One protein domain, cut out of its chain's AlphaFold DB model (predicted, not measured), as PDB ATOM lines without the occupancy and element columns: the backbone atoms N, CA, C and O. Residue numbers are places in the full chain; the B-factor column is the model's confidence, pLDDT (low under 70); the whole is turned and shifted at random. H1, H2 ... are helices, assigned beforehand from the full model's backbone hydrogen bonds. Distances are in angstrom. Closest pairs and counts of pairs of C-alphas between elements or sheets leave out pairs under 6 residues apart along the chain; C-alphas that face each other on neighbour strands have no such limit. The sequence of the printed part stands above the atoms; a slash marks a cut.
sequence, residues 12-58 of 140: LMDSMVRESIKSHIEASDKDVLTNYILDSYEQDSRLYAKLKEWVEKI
ATOM      1  N   LEU A  12      55.364 157.477  20.908       69.62
ATOM      2  CA  LEU A  12      53.964 157.078  21.010       69.62
ATOM      3  C   LEU A  12      53.651 155.909  20.072       69.62
ATOM      4  O   LEU A  12      53.018 154.933  20.483       69.62
ATOM      5  N   MET A  13      54.118 155.981  18.824       69.44
ATOM      6  CA  MET A  13      53.899 154.912  17.856       69.44
ATOM      7  C   MET A  13      54.587 153.606  18.288       69.44
ATOM      8  O   MET A  13      53.954 152.551  18.230       69.44
ATOM      9  N   ASP A  14      55.828 153.659  18.790       68.56
ATOM     10  CA  ASP A  14      56.535 152.478  19.314       68.56
ATOM     11  C   ASP A  14      55.784 151.862  20.506       68.56
ATOM     12  O   ASP A  14      55.582 150.647  20.567       68.56
ATOM     13  N   SER A  15      55.272 152.693  21.419       75.38
ATOM     14  CA  SER A  15      54.451 152.231  22.545       75.38
ATOM     15  C   SER A  15      53.170 151.532  22.081       75.38
ATOM     16  O   SER A  15      52.820 150.474  22.609       75.38
ATOM     17  N   MET A  16      52.460 152.099  21.103       71.75
ATOM     18  CA  MET A  16      51.227 151.510  20.565       71.75
ATOM     19  C   MET A  16      51.492 150.176  19.862       71.75
ATOM     20  O   MET A  16      50.737 149.218  20.043       71.75
ATOM     21  N   VAL A  17      52.580 150.093  19.093       73.94
ATOM     22  CA  VAL A  17      52.997 148.866  18.407       73.94
ATOM     23  C   VAL A  17      53.351 147.780  19.424       73.94
ATOM     24  O   VAL A  17      52.876 146.652  19.298       73.94
ATOM     25  N   ARG A  18      54.112 148.108  20.476       77.56
ATOM     26  CA  ARG A  18      54.479 147.151  21.534       77.56
ATOM     27  C   ARG A  18      53.267 146.579  22.258       77.56
ATOM     28  O   ARG A  18      53.187 145.362  22.426       77.56
ATOM     29  N   GLU A  19      52.326 147.427  22.668       81.38
ATOM     30  CA  GLU A  19      51.107 146.975  23.350       81.38
ATOM     31  C   GLU A  19      50.224 146.125  22.426       81.38
ATOM     32  O   GLU A  19      49.689 145.098  22.847       81.38
ATOM     33  N   SER A  20      50.135 146.485  21.142       76.50
ATOM     34  CA  SER A  20      49.416 145.687  20.147       76.50
ATOM     35  C   SER A  20      50.040 144.300  19.954       76.50
ATOM     36  O   SER A  20      49.323 143.298  20.008       76.50
ATOM     37  N   ILE A  21      51.368 144.222  19.801       76.56
ATOM     38  CA  ILE A  21      52.099 142.952  19.669       76.56
ATOM     39  C   ILE A  21      51.898 142.092  20.916       76.56
ATOM     40  O   ILE A  21      51.606 140.901  20.810       76.56
ATOM     41  N   LYS A  22      52.012 142.690  22.104       82.00
ATOM     42  CA  LYS A  22      51.827 141.987  23.373       82.00
ATOM     43  C   LYS A  22      50.422 141.396  23.492       82.00
ATOM     44  O   LYS A  22      50.289 140.206  23.762       82.00
ATOM     45  N   SER A  23      49.390 142.196  23.223       84.06
ATOM     46  CA  SER A  23      48.001 141.729  23.242       84.06
ATOM     47  C   SER A  23      47.764 140.595  22.238       84.06
ATOM     48  O   SER A  23      47.081 139.622  22.556       84.06
ATOM     49  N   HIS A  24      48.376 140.670  21.052       79.62
ATOM     50  CA  HIS A  24      48.284 139.615  20.046       79.62
ATOM     51  C   HIS A  24      48.954 138.307  20.495       79.62
ATOM     52  O   HIS A  24      48.395 137.233  20.273       79.62
ATOM     53  N   ILE A  25      50.112 138.386  21.161       84.69
ATOM     54  CA  ILE A  25      50.814 137.222  21.726       84.69
ATOM     55  C   ILE A  25      49.985 136.547  22.819       84.69
ATOM     56  O   ILE A  25      49.883 135.324  22.844       84.69
ATOM     57  N   GLU A  26      49.383 137.331  23.710       87.69
ATOM     58  CA  GLU A  26      48.605 136.805  24.836       87.69
ATOM     59  C   GLU A  26      47.274 136.169  24.399       87.69
ATOM     60  O   GLU A  26      46.787 135.254  25.063       87.69
ATOM     61  N   ALA A  27      46.686 136.636  23.293       87.81
ATOM     62  CA  ALA A  27      45.374 136.195  22.818       87.81
ATOM     63  C   ALA A  27      45.410 135.070  21.766       87.81
ATOM     64  O   ALA A  27      44.359 134.504  21.460       87.81
ATOM     65  N   SER A  28      46.573 134.765  21.183       89.00
ATOM     66  CA  SER A  28      46.673 133.842  20.045       89.00
ATOM     67  C   SER A  28      47.185 132.461  20.440       89.00
ATOM     68  O   SER A  28      48.073 132.311  21.277       89.00
ATOM     69  N   ASP A  29      46.673 131.437  19.760       91.12
ATOM     70  CA  ASP A  29      47.161 130.069  19.904       91.12
ATOM     71  C   ASP A  29      48.584 129.906  19.344       91.12
ATOM     72  O   ASP A  29      49.020 130.607  18.425       91.12
ATOM     73  N   LYS A  30      49.314 128.914  19.865       85.62
ATOM     74  CA  LYS A  30      50.727 128.659  19.537       85.62
ATOM     75  C   LYS A  30      51.001 128.519  18.032       85.62
ATOM     76  O   LYS A  30      52.021 129.014  17.550       85.62
ATOM     77  N   ASP A  31      50.121 127.849  17.295       87.00
ATOM     78  CA  ASP A  31      50.301 127.628  15.854       87.00
ATOM     79  C   ASP A  31      50.112 128.927  15.055       87.00
ATOM     80  O   ASP A  31      50.849 129.186  14.103       87.00
ATOM     81  N   VAL A  32      49.198 129.799  15.497       83.88
ATOM     82  CA  VAL A  32      48.995 131.139  14.923       83.88
ATOM     83  C   VAL A  32      50.227 132.006  15.162       83.88
ATOM     84  O   VAL A  32      50.728 132.626  14.227       83.88
ATOM     85  N   LEU A  33      50.774 131.984  16.380       82.00
ATOM     86  CA  LEU A  33      52.000 132.715  16.712       82.00
ATOM     87  C   LEU A  33      53.211 132.215  15.927       82.00
ATOM     88  O   LEU A  33      54.041 133.010  15.496       82.00
ATOM     89  N   THR A  34      53.305 130.904  15.710       79.44
ATOM     90  CA  THR A  34      54.390 130.314  14.919       79.44
ATOM     91  C   THR A  34      54.326 130.790  13.469       79.44
ATOM     92  O   THR A  34      55.344 131.225  12.934       79.44
ATOM     93  N   ASN A  35      53.139 130.781  12.853       82.62
ATOM     94  CA  ASN A  35      52.955 131.302  11.497       82.62
ATOM     95  C   ASN A  35      53.233 132.808  11.426       82.62
ATOM     96  O   ASN A  35      53.973 133.238  10.553       82.62
ATOM     97  N   TYR A  36      52.742 133.593  12.390       79.88
ATOM     98  CA  TYR A  36      53.012 135.029  12.471       79.88
ATOM     99  C   TYR A  36      54.516 135.343  12.531       79.88
ATOM    100  O   TYR A  36      55.000 136.236  11.834       79.88
ATOM    101  N   ILE A  37      55.277 134.585  13.327       78.94
ATOM    102  CA  ILE A  37      56.735 134.728  13.408       78.94
ATOM    103  C   ILE A  37      57.386 134.389  12.062       78.94
ATOM    104  O   ILE A  37      58.237 135.144  11.596       78.94
ATOM    105  N   LEU A  38      56.999 133.275  11.430       78.56
ATOM    106  CA  LEU A  38      57.551 132.863  10.134       78.56
ATOM    107  C   LEU A  38      57.261 133.892   9.034       78.56
ATOM    108  O   LEU A  38      58.173 134.261   8.293       78.56
ATOM    109  N   ASP A  39      56.033 134.402   8.986       81.56
ATOM    110  CA  ASP A  39      55.618 135.450   8.056       81.56
ATOM    111  C   ASP A  39      56.408 136.743   8.294       81.56
ATOM    112  O   ASP A  39      56.854 137.381   7.339       81.56
ATOM    113  N   SER A  40      56.643 137.110   9.559       78.38
ATOM    114  CA  SER A  40      57.441 138.291   9.912       78.38
ATOM    115  C   SER A  40      58.892 138.144   9.447       78.38
ATOM    116  O   SER A  40      59.423 139.043   8.800       78.38
ATOM    117  N   TYR A  41      59.514 136.980   9.666       76.06
ATOM    118  CA  TYR A  41      60.859 136.698   9.148       76.06
ATOM    119  C   TYR A  41      60.927 136.769   7.619       76.06
ATOM    120  O   TYR A  41      61.910 137.263   7.058       76.06
ATOM    121  N   GLU A  42      59.904 136.271   6.921       79.38
ATOM    122  CA  GLU A  42      59.856 136.351   5.464       79.38
ATOM    123  C   GLU A  42      59.714 137.805   4.986       79.38
ATOM    124  O   GLU A  42      60.395 138.217   4.039       79.38
ATOM    125  N   GLN A  43      58.873 138.601   5.650       76.94
ATOM    126  CA  GLN A  43      58.726 140.029   5.369       76.94
ATOM    127  C   GLN A  43      60.032 140.794   5.595       76.94
ATOM    128  O   GLN A  43      60.453 141.532   4.700       76.94
ATOM    129  N   ASP A  44      60.712 140.560   6.717       74.44
ATOM    130  CA  ASP A  44      61.996 141.186   7.039       74.44
ATOM    131  C   ASP A  44      63.068 140.836   6.003       74.44
ATOM    132  O   ASP A  44      63.798 141.707   5.523       74.44
ATOM    133  N   SER A  45      63.124 139.571   5.578       77.19
ATOM    134  CA  SER A  45      64.041 139.112   4.530       77.19
ATOM    135  C   SER A  45      63.784 139.817   3.190       77.19
ATOM    136  O   SER A  45      64.714 140.300   2.536       77.19
ATOM    137  N   ARG A  46      62.511 139.950   2.791       80.88
ATOM    138  CA  ARG A  46      62.118 140.668   1.566       80.88
ATOM    139  C   ARG A  46      62.435 142.162   1.649       80.88
ATOM    140  O   ARG A  46      62.888 142.741   0.658       80.88
ATOM    141  N   LEU A  47      62.192 142.790   2.800       77.50
ATOM    142  CA  LEU A  47      62.512 144.197   3.037       77.50
ATOM    143  C   LEU A  47      64.024 144.425   2.955       77.50
ATOM    144  O   LEU A  47      64.468 145.323   2.241       77.50
ATOM    145  N   TYR A  48      64.810 143.567   3.605       76.44
ATOM    146  CA  TYR A  48      66.266 143.615   3.549       76.44
ATOM    147  C   TYR A  48      66.795 143.496   2.117       76.44
ATOM    148  O   TYR A  48      67.639 144.293   1.705       76.44
ATOM    149  N   ALA A  49      66.273 142.550   1.331       81.44
ATOM    150  CA  ALA A  49      66.663 142.383  -0.067       81.44
ATOM    151  C   ALA A  49      66.396 143.656  -0.890       81.44
ATOM    152  O   ALA A  49      67.286 144.132  -1.595       81.44
ATOM    153  N   LYS A  50      65.208 144.259  -0.741       80.88
ATOM    154  CA  LYS A  50      64.855 145.516  -1.419       80.88
ATOM    155  C   LYS A  50      65.741 146.684  -0.998       80.88
ATOM    156  O   LYS A  50      66.161 147.458  -1.854       80.88
ATOM    157  N   LEU A  51      66.025 146.816   0.299       76.62
ATOM    158  CA  LEU A  51      66.908 147.866   0.810       76.62
ATOM    159  C   LEU A  51      68.315 147.708   0.242       76.62
ATOM    160  O   LEU A  51      68.885 148.681  -0.235       76.62
ATOM    161  N   LYS A  52      68.842 146.485   0.207       79.19
ATOM    162  CA  LYS A  52      70.158 146.209  -0.369       79.19
ATOM    163  C   LYS A  52      70.227 146.559  -1.859       79.19
ATOM    164  O   LYS A  52      71.141 147.265  -2.273       79.19
ATOM    165  N   GLU A  53      69.245 146.128  -2.650       83.69
ATOM    166  CA  GLU A  53      69.160 146.498  -4.071       83.69
ATOM    167  C   GLU A  53      69.060 148.013  -4.279       83.69
ATOM    168  O   GLU A  53      69.566 148.550  -5.263       83.69
ATOM    169  N   TRP A  54      68.352 148.702  -3.385       82.50
ATOM    170  CA  TRP A  54      68.213 150.150  -3.433       82.50
ATOM    171  C   TRP A  54      69.537 150.851  -3.109       82.50
ATOM    172  O   TRP A  54      69.939 151.724  -3.874       82.50
ATOM    173  N   VAL A  55      70.254 150.424  -2.064       79.06
ATOM    174  CA  VAL A  55      71.583 150.951  -1.697       79.06
ATOM    175  C   VAL A  55      72.559 150.883  -2.868       79.06
ATOM    176  O   VAL A  55      73.276 151.846  -3.130       79.06
ATOM    177  N   GLU A  56      72.557 149.778  -3.616       80.00
ATOM    178  CA  GLU A  56      73.425 149.593  -4.787       80.00
ATOM    179  C   GLU A  56      73.105 150.553  -5.949       80.00
ATOM    180  O   GLU A  56      73.954 150.788  -6.808       80.00
ATOM    181  N   LYS A  57      71.896 151.127  -5.990       81.81
ATOM    182  CA  LYS A  57      71.432 152.023  -7.064       81.81
ATOM    183  C   LYS A  57      71.607 153.508  -6.748       81.81
ATOM    184  O   LYS A  57      71.402 154.334  -7.638       81.81
ATOM    185  N   ILE A  58      71.952 153.868  -5.513       78.00
ATOM    186  CA  ILE A  58      72.101 155.270  -5.121       78.00
ATOM    187  C   ILE A  58      73.531 155.750  -5.372       78.00
ATOM    188  O   ILE A  58      74.477 155.160  -4.846       78.00
TER     189      ILE A  58
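Overview. This is residues 12 to 58 of the 140 residues of an uncharacterized protein of Pseudoalteromonas ruthenica (UniProt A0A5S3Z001). Two helices make a flat, uneven V: H1 is the shorter arm, H2 the longer, and the chain turns back between them at residues 28 and 29. The arms come near each other only by the corner of the V, and two stretches stand free: residues 12 to 23 of H1, and residues 37 to 58, of which 37 to 57 belong to H2. The printed part has 47 residues, with two named helices in the order H1, H2 and no named strand; the class is all helix. It is only just extended, close to loose, with a radius of gyration of the C-alphas of 14.6 A and spans of 43 by 29 by 5 A.

Arrangement. H1, residues 12 to 27, is joined by a tight link of 2 residues to H2, residues 30 to 57. The two helices are close but not clearly touching, with 1 pair of C-alphas within 8 A: those of Ile 25 and Leu 33, 6.8 A apart. They run opposite ways at a shallow tilt of 35.0 degrees, only just short of steep. Their centres are 19.1 A apart. Every O i to N i+4 pair is within hydrogen-bond range in H1; in H2 it is 23 of 24.

Along the chain. H1 begins at C-alpha 12, at (53.964, 157.078, 21.010), and measures 22.7 A from first to last C-alpha. H2 begins at C-alpha 30, at (50.727, 128.659, 19.537), and ends at C-alpha 57, at (71.432, 152.023, -7.064), 41.0 A away.

Size, cuts and confidence. The two C-alphas farthest apart are those of Asp 29 and Ile 58, 43.4 A. The printed part has no cut and no long link. The mean pLDDT of the printed part is 79.7, and residues 12 to 14 are under 70.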